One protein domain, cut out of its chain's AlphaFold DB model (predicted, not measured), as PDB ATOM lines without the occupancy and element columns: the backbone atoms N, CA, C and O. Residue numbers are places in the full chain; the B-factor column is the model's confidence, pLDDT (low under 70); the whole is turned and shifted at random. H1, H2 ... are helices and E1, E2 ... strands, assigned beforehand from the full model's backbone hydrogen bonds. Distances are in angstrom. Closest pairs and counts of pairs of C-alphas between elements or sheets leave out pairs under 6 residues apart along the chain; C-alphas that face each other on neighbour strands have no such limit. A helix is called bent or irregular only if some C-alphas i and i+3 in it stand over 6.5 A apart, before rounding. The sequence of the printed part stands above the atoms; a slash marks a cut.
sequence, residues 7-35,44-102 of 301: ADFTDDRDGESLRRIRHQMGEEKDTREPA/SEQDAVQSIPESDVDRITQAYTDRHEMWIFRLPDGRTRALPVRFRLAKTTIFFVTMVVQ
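This is residues 7 to 35 and 44 to 102 of the 301 residues of an uncharacterized protein of Cryomyces minteri (UniProt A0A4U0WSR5). A strongly twisted sheet of three antiparallel strands, E1 to E3, has the long helix H1 running along one face and the short helix H3 over the opposite face. A further short helix, H2, only grazes the sheet near E3. The printed part has 88 residues, with three named helices followed by three named strands along the chain, H1 H2 H3 E1 E2 E3; the sheet's order is E1 - E2 - E3 and the class is mixed, helices and strands. The whole is only just compact, close to loose, with a radius of gyration of the C-alphas of 14.0 A, and its elongated outline spans 44 by 26 by 23 A.

Strand E2, residues 80 to 91, is the longest strand at 32.1 A and bends by 55 degrees at residue 83. E1, residues 67 to 74, measures 21.4 A and bends by 52 degrees at residue 70. E3, residues 95 to 101, measures 19.8 A and ends with C-alpha 101 at (1.962, -45.587, 29.081). H1, residues 14 to 32, measures 26.6 A and begins with C-alpha 14 at (15.323, -44.091, 25.224). H2, residues 45 to 50, measures 8.6 A. H3, residues 54 to 61, measures 11.6 A; it is only just irregular, with C-alphas 55 and 58 7.0 A apart.

E1, E2 and E3 form a meander, each strand the antiparallel neighbour of the one before; E1 and E3 are the edge strands. The hairpin of E1 and E2 has N 69 and O 85 within hydrogen-bond range at 2.9 A. In the hairpin of E2 and E3, N 98 and O 88 are 2.8 A apart, also within range. H1 is on the sheet at a height of 8.8 A, over E2, and runs along the strands at 14 degrees to E2 on the local plane; the closest C-alphas of H1 and E2 are those of Met 25 and Leu 89, 6.3 A. H3 is on the opposite face at a height of 9.2 A, over E2 and only just over E3, with 3 of its 8 C-alphas there. It runs slantwise to the strands, at 47 degrees to E2 on the local plane; its closest C-alphas to E2 are those of Thr 61 and Ala 90, 4.6 A. H2 only grazes the sheet with its residues 45 to 49; the closest C-alphas of H2 and E3 are those of Val 49 and Phe 96, 7.6 A. H1 and H3 are apart. Every O i to N i+4 pair is within hydrogen-bond range in H1 and H2, and 2 of 4 in H3.

The two C-alphas farthest apart are those of Ala 35 and Asp 77, 46.1 A. Residues 36 to 43 are not printed, and C-alphas 35 and 44 are 21.1 A apart across this cut, which lies in the link from H1 to H2. The links printed whole are tight. The mean pLDDT of the printed part is 91.7, and no printed residue is under 70.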
ATOM      1  N   ALA A   7      14.619 -49.464  32.874       86.62
ATOM      2  CA  ALA A   7      15.545 -50.076  31.921       86.62
ATOM      3  C   ALA A   7      15.255 -51.564  31.638       86.62
ATOM      4  O   ALA A   7      15.603 -52.053  30.569       86.62
ATOM      5  N   ASP A   8      14.564 -52.275  32.540       86.19
ATOM      6  CA  ASP A   8      14.134 -53.663  32.298       86.19
ATOM      7  C   ASP A   8      13.065 -53.766  31.189       86.19
ATOM      8  O   ASP A   8      12.824 -54.849  30.652       86.19
ATOM      9  N   PHE A   9      12.401 -52.651  30.859       86.56
ATOM     10  CA  PHE A   9      11.273 -52.598  29.926       86.56
ATOM     11  C   PHE A   9      11.528 -51.745  28.681       86.56
ATOM     12  O   PHE A   9      10.888 -51.991  27.661       86.56
ATOM     13  N   THR A  10      12.402 -50.742  28.750       86.12
ATOM     14  CA  THR A  10      12.688 -49.810  27.646       86.12
ATOM     15  C   THR A  10      13.909 -50.234  26.835       86.12
ATOM     16  O   THR A  10      14.723 -51.034  27.294       86.12
ATOM     17  N   ASP A  11      14.068 -49.687  25.631       85.56
ATOM     18  CA  ASP A  11      15.296 -49.859  24.851       85.56
ATOM     19  C   ASP A  11      16.375 -48.837  25.261       85.56
ATOM     20  O   ASP A  11      16.057 -47.721  25.676       85.56
ATOM     21  N   ASP A  12      17.661 -49.174  25.110       82.69
ATOM     22  CA  ASP A  12      18.779 -48.317  25.569       82.69
ATOM     23  C   ASP A  12      18.784 -46.927  24.899       82.69
ATOM     24  O   ASP A  12      19.280 -45.938  25.449       82.69
ATOM     25  N   ARG A  13      18.174 -46.846  23.711       83.00
ATOM     26  CA  ARG A  13      17.989 -45.627  22.913       83.00
ATOM     27  C   ARG A  13      17.141 -44.573  23.631       83.00
ATOM     28  O   ARG A  13      17.398 -43.380  23.468       83.00
ATOM     29  N   ASP A  14      16.193 -44.996  24.464       85.94
ATOM     30  CA  ASP A  14      15.323 -44.091  25.224       85.94
ATOM     31  C   ASP A  14      16.072 -43.435  26.405       85.94
ATOM     32  O   ASP A  14      15.609 -42.440  26.968       85.94
ATOM     33  N   GLY A  15      17.282 -43.905  26.741       86.94
ATOM     34  CA  GLY A  15      18.110 -43.359  27.819       86.94
ATOM     35  C   GLY A  15      18.527 -41.893  27.631       86.94
ATOM     36  O   GLY A  15      18.709 -41.178  28.618       86.94
ATOM     37  N   GLU A  16      18.648 -41.404  26.392       90.06
ATOM     38  CA  GLU A  16      18.867 -39.973  26.132       90.06
ATOM     39  C   GLU A  16      17.594 -39.147  26.366       90.06
ATOM     40  O   GLU A  16      17.652 -38.113  27.038       90.06
ATOM     41  N   SER A  17      16.440 -39.642  25.902       91.19
ATOM     42  CA  SER A  17      15.132 -39.027  26.163       91.19
ATOM     43  C   SER A  17      14.860 -38.960  27.671       91.19
ATOM     44  O   SER A  17      14.548 -37.891  28.190       91.19
ATOM     45  N   LEU A  18      15.122 -40.038  28.422       91.44
ATOM     46  CA  LEU A  18      14.999 -40.056  29.883       91.44
ATOM     47  C   LEU A  18      15.901 -39.017  30.575       91.44
ATOM     48  O   LEU A  18      15.448 -38.350  31.508       91.44
ATOM     49  N   ARG A  19      17.154 -38.827  30.128       92.94
ATOM     50  CA  ARG A  19      18.029 -37.763  30.667       92.94
ATOM     51  C   ARG A  19      17.453 -36.369  30.401       92.94
ATOM     52  O   ARG A  19      17.428 -35.551  31.321       92.94
ATOM     53  N   ARG A  20      16.948 -36.118  29.187       94.38
ATOM     54  CA  ARG A  20      16.283 -34.856  28.815       94.38
ATOM     55  C   ARG A  20      15.038 -34.601  29.667       94.38
ATOM     56  O   ARG A  20      14.913 -33.525  30.245       94.38
ATOM     57  N   ILE A  21      14.154 -35.591  29.797       94.94
ATOM     58  CA  ILE A  21      12.947 -35.500  30.631       94.94
ATOM     59  C   ILE A  21      13.324 -35.240  32.094       94.94
ATOM     60  O   ILE A  21      12.758 -34.341  32.712       94.94
ATOM     61  N   ARG A  22      14.324 -35.943  32.646       93.81
ATOM     62  CA  ARG A  22      14.808 -35.710  34.017       93.81
ATOM     63  C   ARG A  22      15.286 -34.269  34.228       93.81
ATOM     64  O   ARG A  22      14.949 -33.689  35.256       93.81
ATOM     65  N   HIS A  23      16.030 -33.700  33.277       96.00
ATOM     66  CA  HIS A  23      16.469 -32.301  33.333       96.00
ATOM     67  C   HIS A  23      15.268 -31.349  33.372       96.00
ATOM     68  O   HIS A  23      15.116 -30.590  34.322       96.00
ATOM     69  N   GLN A  24      14.351 -31.488  32.410       95.62
ATOM     70  CA  GLN A  24      13.166 -30.634  32.299       95.62
ATOM     71  C   GLN A  24      12.223 -30.730  33.508       95.62
ATOM     72  O   GLN A  24      11.553 -29.751  33.833       95.62
ATOM     73  N   MET A  25      12.123 -31.898  34.155       95.38
ATOM     74  CA  MET A  25      11.351 -32.067  35.393       95.38
ATOM     75  C   MET A  25      12.059 -31.434  36.599       95.38
ATOM     76  O   MET A  25      11.390 -30.903  37.484       95.38
ATOM     77  N   GLY A  26      13.396 -31.465  36.629       94.56
ATOM     78  CA  GLY A  26      14.207 -30.754  37.620       94.56
ATOM     79  C   GLY A  26      14.039 -29.240  37.506       94.56
ATOM     80  O   GLY A  26      13.629 -28.606  38.472       94.56
ATOM     81  N   GLU A  27      14.228 -28.689  36.303       95.81
ATOM     82  CA  GLU A  27      14.004 -27.268  36.004       95.81
ATOM     83  C   GLU A  27      12.584 -26.819  36.366       95.81
ATOM     84  O   GLU A  27      12.406 -25.766  36.974       95.81
ATOM     85  N   GLU A  28      11.559 -27.619  36.047       95.44
ATOM     86  CA  GLU A  28      10.175 -27.301  36.415       95.44
ATOM     87  C   GLU A  28       9.955 -27.313  37.934       95.44
ATOM     88  O   GLU A  28       9.292 -26.412  38.453       95.44
ATOM     89  N   LYS A  29      10.519 -28.293  38.654       94.75
ATOM     90  CA  LYS A  29      10.474 -28.338  40.122       94.75
ATOM     91  C   LYS A  29      11.130 -27.094  40.720       94.75
ATOM     92  O   LYS A  29      10.517 -26.429  41.548       94.75
ATOM     93  N   ASP A  30      12.346 -26.776  40.286       94.56
ATOM     94  CA  ASP A  30      13.149 -25.679  40.837       94.56
ATOM     95  C   ASP A  30      12.558 -24.304  40.492       94.56
ATOM     96  O   ASP A  30      12.562 -23.406  41.329       94.56
ATOM     97  N   THR A  31      11.970 -24.154  39.301       94.88
ATOM     98  CA  THR A  31      11.292 -22.915  38.882       94.88
ATOM     99  C   THR A  31       9.993 -22.683  39.652       94.88
ATOM    100  O   THR A  31       9.700 -21.555  40.042       94.88
ATOM    101  N   ARG A  32       9.182 -23.731  39.859       93.62
ATOM    102  CA  ARG A  32       7.883 -23.604  40.541       93.62
ATOM    103  C   ARG A  32       8.025 -23.530  42.059       93.62
ATOM    104  O   ARG A  32       7.270 -22.811  42.704       93.62
ATOM    105  N   GLU A  33       8.938 -24.313  42.628       93.44
ATOM    106  CA  GLU A  33       9.012 -24.601  44.066       93.44
ATOM    107  C   GLU A  33      10.465 -24.516  44.591       93.44
ATOM    108  O   GLU A  33      10.969 -25.472  45.189       93.44
ATOM    109  N   PRO A  34      11.158 -23.370  44.416       93.31
ATOM    110  CA  PRO A  34      12.578 -23.215  44.765       93.31
ATOM    111  C   PRO A  34      12.872 -23.366  46.266       93.31
ATOM    112  O   PRO A  34      14.002 -23.643  46.653       93.31
ATOM    113  N   ALA A  35      11.860 -23.180  47.118       93.81
ATOM    114  CA  ALA A  35      11.962 -23.314  48.570       93.81
ATOM    115  C   ALA A  35      11.587 -24.717  49.090       93.81
ATOM    116  O   ALA A  35      11.509 -24.914  50.304       93.81
ATOM    117  N   SER A  44      10.191 -44.041  53.369       84.50
ATOM    118  CA  SER A  44      11.140 -44.040  52.250       84.50
ATOM    119  C   SER A  44      10.475 -43.430  51.008       84.50
ATOM    120  O   SER A  44       9.262 -43.566  50.829       84.50
ATOM    121  N   GLU A  45      11.235 -42.765  50.131       84.44
ATOM    122  CA  GLU A  45      10.657 -42.150  48.922       84.44
ATOM    123  C   GLU A  45       9.863 -43.175  48.095       84.44
ATOM    124  O   GLU A  45       8.782 -42.895  47.581       84.44
ATOM    125  N   GLN A  46      10.371 -44.407  48.050       85.19
ATOM    126  CA  GLN A  46       9.741 -45.545  47.400       85.19
ATOM    127  C   GLN A  46       8.424 -45.980  48.072       85.19
ATOM    128  O   GLN A  46       7.487 -46.351  47.363       85.19
ATOM    129  N   ASP A  47       8.312 -45.940  49.400       87.56
ATOM    130  CA  ASP A  47       7.053 -46.215  50.108       87.56
ATOM    131  C   ASP A  47       6.051 -45.068  49.937       87.56
ATOM    132  O   ASP A  47       4.867 -45.313  49.700       87.56
ATOM    133  N   ALA A  48       6.524 -43.817  49.979       86.62
ATOM    134  CA  ALA A  48       5.696 -42.642  49.738       86.62
ATOM    135  C   ALA A  48       5.049 -42.707  48.343       86.62
ATOM    136  O   ALA A  48       3.833 -42.552  48.240       86.62
ATOM    137  N   VAL A  49       5.808 -43.050  47.293       89.12
ATOM    138  CA  VAL A  49       5.254 -43.276  45.943       89.12
ATOM    139  C   VAL A  49       4.336 -44.507  45.889       89.12
ATOM    140  O   VAL A  49       3.262 -44.436  45.298       89.12
ATOM    141  N   GLN A  50       4.703 -45.635  46.509       88.31
ATOM    142  CA  GLN A  50       3.892 -46.867  46.463       88.31
ATOM    143  C   GLN A  50       2.568 -46.801  47.241       88.31
ATOM    144  O   GLN A  50       1.678 -47.621  46.977       88.31
ATOM    145  N   SER A  51       2.450 -45.868  48.190       87.44
ATOM    146  CA  SER A  51       1.230 -45.624  48.969       87.44
ATOM    147  C   SER A  51       0.120 -44.928  48.170       87.44
ATOM    148  O   SER A  51      -1.042 -44.965  48.568       87.44
ATOM    149  N   ILE A  52       0.468 -44.312  47.037       89.56
ATOM    150  CA  ILE A  52      -0.443 -43.508  46.223       89.56
ATOM    151  C   ILE A  52      -1.281 -44.432  45.323       89.56
ATOM    152  O   ILE A  52      -0.710 -45.247  44.588       89.56
ATOM    153  N   PRO A  53      -2.623 -44.329  45.344       91.31
ATOM    154  CA  PRO A  53      -3.477 -45.083  44.436       91.31
ATOM    155  C   PRO A  53      -3.402 -44.504  43.018       91.31
ATOM    156  O   PRO A  53      -3.287 -43.293  42.825       91.31
ATOM    157  N   GLU A  54      -3.518 -45.365  42.006       88.56
ATOM    158  CA  GLU A  54      -3.427 -44.960  40.592       88.56
ATOM    159  C   GLU A  54      -4.518 -43.941  40.197       88.56
ATOM    160  O   GLU A  54      -4.275 -43.091  39.345       88.56
ATOM    161  N   SER A  55      -5.669 -43.948  40.884       91.94
ATOM    162  CA  SER A  55      -6.751 -42.959  40.740       91.94
ATOM    163  C   SER A  55      -6.334 -41.521  41.054       91.94
ATOM    164  O   SER A  55      -6.872 -40.581  40.473       91.94
ATOM    165  N   ASP A  56      -5.388 -41.332  41.974       93.12
ATOM    166  CA  ASP A  56      -5.008 -40.006  42.467       93.12
ATOM    167  C   ASP A  56      -3.880 -39.385  41.632       93.12
ATOM    168  O   ASP A  56      -3.591 -38.196  41.778       93.12
ATOM    169  N   VAL A  57      -3.283 -40.153  40.710       91.56
ATOM    170  CA  VAL A  57      -2.174 -39.720  39.848       91.56
ATOM    171  C   VAL A  57      -2.538 -38.480  39.032       91.56
ATOM    172  O   VAL A  57      -1.740 -37.546  38.974       91.56
ATOM    173  N   ASP A  58      -3.730 -38.415  38.432       92.38
ATOM    174  CA  ASP A  58      -4.157 -37.226  37.677       92.38
ATOM    175  C   ASP A  58      -4.370 -36.001  38.583       92.38
ATOM    176  O   ASP A  58      -3.989 -34.891  38.218       92.38
ATOM    177  N   ARG A  59      -4.881 -36.197  39.804       93.88
ATOM    178  CA  ARG A  59      -5.111 -35.121  40.784       93.88
ATOM    179  C   ARG A  59      -3.804 -34.497  41.287       93.88
ATOM    180  O   ARG A  59      -3.716 -33.278  41.389       93.88
ATOM    181  N   ILE A  60      -2.788 -35.306  41.592       93.25
ATOM    182  CA  ILE A  60      -1.496 -34.828  42.136       93.25
ATOM    183  C   ILE A  60      -0.519 -34.312  41.065       93.25
ATOM    184  O   ILE A  60       0.524 -33.749  41.399       93.25
ATOM    185  N   THR A  61      -0.843 -34.514  39.783       94.56
ATOM    186  CA  THR A  61      -0.060 -34.027  38.633       94.56
ATOM    187  C   THR A  61      -0.703 -32.833  37.926       94.56
ATOM    188  O   THR A  61      -0.015 -32.163  37.165       94.56
ATOM    189  N   GLN A  62      -1.978 -32.518  38.197       92.19
ATOM    190  CA  GLN A  62      -2.769 -31.495  37.488       92.19
ATOM    191  C   GLN A  62      -2.114 -30.103  37.408       92.19
ATOM    192  O   GLN A  62      -2.381 -29.348  36.477       92.19
ATOM    193  N   ALA A  63      -1.267 -29.744  38.377       92.88
ATOM    194  CA  ALA A  63      -0.573 -28.459  38.390       92.88
ATOM    195  C   ALA A  63       0.638 -28.388  37.433       92.88
ATOM    196  O   ALA A  63       1.124 -27.284  37.175       92.88
ATOM    197  N   TYR A  64       1.145 -29.522  36.942       95.12
ATOM    198  CA  TYR A  64       2.436 -29.661  36.257       95.12
ATOM    199  C   TYR A  64       2.302 -29.908  34.750       95.12
ATOM    200  O   TYR A  64       1.233 -30.250  34.254       95.12
ATOM    201  N   THR A  65       3.393 -29.707  34.010       95.56
ATOM    202  CA  THR A  65       3.385 -29.763  32.542       95.56
ATOM    203  C   THR A  65       3.495 -31.194  32.002       95.56
ATOM    204  O   THR A  65       4.458 -31.916  32.280       95.56
ATOM    205  N   ASP A  66       2.546 -31.576  31.147       95.00
ATOM    206  CA  ASP A  66       2.542 -32.843  30.410       95.00
ATOM    207  C   ASP A  66       3.655 -32.878  29.349       95.00
ATOM    208  O   ASP A  66       3.765 -31.989  28.503       95.00
ATOM    209  N   ARG A  67       4.477 -33.935  29.360       94.88
ATOM    210  CA  ARG A  67       5.498 -34.201  28.333       94.88
ATOM    211  C   ARG A  67       5.202 -35.527  27.649       94.88
ATOM    212  O   ARG A  67       5.220 -36.573  28.296       94.88
ATOM    213  N   HIS A  68       4.918 -35.471  26.354       94.69
ATOM    214  CA  HIS A  68       4.575 -36.635  25.540       94.69
ATOM    215  C   HIS A  68       5.786 -37.095  24.728       94.69
ATOM    216  O   HIS A  68       6.394 -36.298  24.017       94.69
ATOM    217  N   GLU A  69       6.113 -38.380  24.818       93.12
ATOM    218  CA  GLU A  69       7.216 -39.016  24.091       93.12
ATOM    219  C   GLU A  69       6.744 -40.347  23.475       93.12
ATOM    220  O   GLU A  69       5.677 -40.876  23.801       93.12
ATOM    221  N   MET A  70       7.548 -40.899  22.568       93.62
ATOM    222  CA  MET A  70       7.301 -42.168  21.878       93.62
ATOM    223  C   MET A  70       8.446 -43.123  22.219       93.62
ATOM    224  O   MET A  70       9.545 -42.948  21.704       93.62
ATOM    225  N   TRP A  71       8.206 -44.092  23.105       94.00
ATOM    226  CA  TRP A  71       9.247 -44.974  23.661       94.00
ATOM    227  C   TRP A  71       9.053 -46.427  23.229       94.00
ATOM    228  O   TRP A  71       7.919 -46.858  22.988       94.00
ATOM    229  N   ILE A  72      10.142 -47.191  23.132       93.00
ATOM    230  CA  ILE A  72      10.123 -48.579  22.654       93.00
ATOM    231  C   ILE A  72      10.153 -49.533  23.850       93.00
ATOM    232  O   ILE A  72      11.166 -49.684  24.527       93.00
ATOM    233  N   PHE A  73       9.040 -50.231  24.066       92.38
ATOM    234  CA  PHE A  73       8.896 -51.203  25.145       92.38
ATOM    235  C   PHE A  73       9.142 -52.630  24.665       92.38
ATOM    236  O   PHE A  73       8.655 -53.026  23.605       92.38
ATOM    237  N   ARG A  74       9.841 -53.417  25.485       91.62
ATOM    238  CA  ARG A  74      10.004 -54.870  25.366       91.62
ATOM    239  C   ARG A  74       8.821 -55.544  26.071       91.62
ATOM    240  O   ARG A  74       8.660 -55.426  27.286       91.62
ATOM    241  N   LEU A  75       7.952 -56.198  25.303       88.50
ATOM    242  CA  LEU A  75       6.768 -56.890  25.814       88.50
ATOM    243  C   LEU A  75       7.133 -58.303  26.323       88.50
ATOM    244  O   LEU A  75       8.151 -58.864  25.913       88.50
ATOM    245  N   PRO A  76       6.299 -58.925  27.185       86.50
ATOM    246  CA  PRO A  76       6.546 -60.280  27.698       86.50
ATOM    247  C   PRO A  76       6.584 -61.385  26.629       86.50
ATOM    248  O   PRO A  76       7.079 -62.471  26.904       86.50
ATOM    249  N   ASP A  77       6.067 -61.120  25.426       89.50
ATOM    250  CA  ASP A  77       6.124 -62.010  24.256       89.50
ATOM    251  C   ASP A  77       7.450 -61.892  23.469       89.50
ATOM    252  O   ASP A  77       7.598 -62.492  22.405       89.50
ATOM    253  N   GLY A  78       8.409 -61.106  23.971       87.75
ATOM    254  CA  GLY A  78       9.700 -60.845  23.333       87.75
ATOM    255  C   GLY A  78       9.642 -59.837  22.182       87.75
ATOM    256  O   GLY A  78      10.679 -59.536  21.589       87.75
ATOM    257  N   ARG A  79       8.465 -59.291  21.851       91.44
ATOM    258  CA  ARG A  79       8.321 -58.280  20.796       91.44
ATOM    259  C   ARG A  79       8.603 -56.891  21.351       91.44
ATOM    260  O   ARG A  79       8.310 -56.588  22.504       91.44
ATOM    261  N   THR A  80       9.128 -56.013  20.506       91.81
ATOM    262  CA  THR A  80       9.231 -54.585  20.812       91.81
ATOM    263  C   THR A  80       8.055 -53.818  20.215       91.81
ATOM    264  O   THR A  80       7.580 -54.130  19.119       91.81
ATOM    265  N   ARG A  81       7.560 -52.804  20.932       91.69
ATOM    266  CA  ARG A  81       6.493 -51.919  20.449       91.69
ATOM    267  C   ARG A  81       6.736 -50.484  20.896       91.69
ATOM    268  O   ARG A  81       6.937 -50.230  22.079       91.69
ATOM    269  N   ALA A  82       6.655 -49.550  19.952       92.44
ATOM    270  CA  ALA A  82       6.582 -48.131  20.269       92.44
ATOM    271  C   ALA A  82       5.217 -47.826  20.914       92.44
ATOM    272  O   ALA A  82       4.178 -48.101  20.306       92.44
ATOM    273  N   LEU A  83       5.209 -47.293  22.138       93.19
ATOM    274  CA  LEU A  83       3.995 -46.905  22.863       93.19
ATOM    275  C   LEU A  83       4.077 -45.434  23.301       93.19
ATOM    276  O   LEU A  83       5.144 -44.990  23.736       93.19
ATOM    277  N   PRO A  84       2.986 -44.658  23.149       94.50
ATOM    278  CA  PRO A  84       2.965 -43.269  23.581       94.50
ATOM    279  C   PRO A  84       3.045 -43.207  25.104       94.50
ATOM    280  O   PRO A  84       2.307 -43.896  25.810       94.50
ATOM    281  N   VAL A  85       3.952 -42.382  25.613       94.94
ATOM    282  CA  VAL A  85       4.156 -42.188  27.049       94.94
ATOM    283  C   VAL A  85       3.961 -40.731  27.415       94.94
ATOM    284  O   VAL A  85       4.361 -39.826  26.680       94.94
ATOM    285  N   ARG A  86       3.347 -40.506  28.573       95.25
ATOM    286  CA  ARG A  86       3.192 -39.186  29.173       95.25
ATOM    287  C   ARG A  86       3.953 -39.129  30.490       95.25
ATOM    288  O   ARG A  86       3.632 -39.873  31.416       95.25
ATOM    289  N   PHE A  87       4.902 -38.205  30.579       95.81
ATOM    290  CA  PHE A  87       5.608 -37.862  31.807       95.81
ATOM    291  C   PHE A  87       5.008 -36.606  32.437       95.81
ATOM    292  O   PHE A  87       4.795 -35.609  31.744       95.81
ATOM    293  N   ARG A  88       4.782 -36.634  33.753       96.50
ATOM    294  CA  ARG A  88       4.381 -35.461  34.552       96.50
ATOM    295  C   ARG A  88       5.087 -35.464  35.897       96.50
ATOM    296  O   ARG A  88       5.200 -36.520  36.528       96.50
ATOM    297  N   LEU A  89       5.511 -34.289  36.351       96.69
ATOM    298  CA  LEU A  89       5.913 -34.083  37.738       96.69
ATOM    299  C   LEU A  89       4.674 -34.217  38.644       96.69
ATOM    300  O   LEU A  89       3.578 -33.799  38.273       96.69
ATOM    301  N   ALA A  90       4.842 -34.829  39.810       95.12
ATOM    302  CA  ALA A  90       3.821 -34.986  40.838       95.12
ATOM    303  C   ALA A  90       4.347 -34.446  42.169       95.12
ATOM    304  O   ALA A  90       5.539 -34.582  42.465       95.12
ATOM    305  N   LYS A  91       3.451 -33.879  42.984       93.00
ATOM    306  CA  LYS A  91       3.765 -33.403  44.337       93.00
ATOM    307  C   LYS A  91       2.819 -34.019  45.361       93.00
ATOM    308  O   LYS A  91       1.601 -33.910  45.236       93.00
ATOM    309  N   THR A  92       3.390 -34.619  46.398       89.62
ATOM    310  CA  THR A  92       2.684 -35.031  47.620       89.62
ATOM    311  C   THR A  92       3.451 -34.498  48.837       89.62
ATOM    312  O   THR A  92       3.644 -33.289  48.946       89.62
ATOM    313  N   THR A  93       3.930 -35.368  49.730       90.25
ATOM    314  CA  THR A  93       4.973 -35.039  50.717       90.25
ATOM    315  C   THR A  93       6.359 -34.949  50.075       90.25
ATOM    316  O   THR A  93       7.246 -34.308  50.628       90.25
ATOM    317  N   ILE A  94       6.536 -35.568  48.904       91.56
ATOM    318  CA  ILE A  94       7.750 -35.538  48.085       91.56
ATOM    319  C   ILE A  94       7.412 -35.189  46.634       91.56
ATOM    320  O   ILE A  94       6.255 -35.271  46.210       91.56
ATOM    321  N   PHE A  95       8.438 -34.830  45.865       92.75
ATOM    322  CA  PHE A  95       8.360 -34.751  44.409       92.75
ATOM    323  C   PHE A  95       8.762 -36.075  43.774       92.75
ATOM    324  O   PHE A  95       9.770 -36.668  44.152       92.75
ATOM    325  N   PHE A  96       8.016 -36.503  42.762       93.69
ATOM    326  CA  PHE A  96       8.365 -37.660  41.942       93.69
ATOM    327  C   PHE A  96       7.815 -37.497  40.523       93.69
ATOM    328  O   PHE A  96       6.967 -36.644  40.263       93.69
ATOM    329  N   VAL A  97       8.308 -38.303  39.583       94.56
ATOM    330  CA  VAL A  97       7.841 -38.289  38.192       94.56
ATOM    331  C   VAL A  97       6.899 -39.464  37.967       94.56
ATOM    332  O   VAL A  97       7.211 -40.603  38.307       94.56
ATOM    333  N   THR A  98       5.752 -39.182  37.362       94.69
ATOM    334  CA  THR A  98       4.802 -40.192  36.891       94.69
ATOM    335  C   THR A  98       5.042 -40.456  35.410       94.69
ATOM    336  O   THR A  98       5.262 -39.518  34.644       94.69
ATOM    337  N   MET A  99       5.000 -41.727  35.007       94.00
ATOM    338  CA  MET A  99       5.012 -42.153  33.608       94.00
ATOM    339  C   MET A  99       3.740 -42.954  33.344       94.00
ATOM    340  O   MET A  99       3.548 -44.019  33.928       94.00
ATOM    341  N   VAL A 100       2.885 -42.452  32.457       93.38
ATOM    342  CA  VAL A 100       1.673 -43.146  32.014       93.38
ATOM    343  C   VAL A 100       1.901 -43.641  30.591       93.38
ATOM    344  O   VAL A 100       2.035 -42.831  29.674       93.38
ATOM    345  N   VAL A 101       1.950 -44.961  30.410       92.88
ATOM    346  CA  VAL A 101       1.962 -45.587  29.081       92.88
ATOM    347  C   VAL A 101       0.527 -45.615  28.570       92.88
ATOM    348  O   VAL A 101      -0.337 -46.249  29.172       92.88
ATOM    349  N   GLN A 102       0.261 -44.906  27.481       90.00
ATOM    350  CA  GLN A 102      -1.055 -44.875  26.856       90.00
ATOM    351  C   GLN A 102      -1.206 -46.082  25.913       90.00
ATOM    352  O   GLN A 102      -0.261 -46.419  25.189       90.00
TER     353      GLN A 102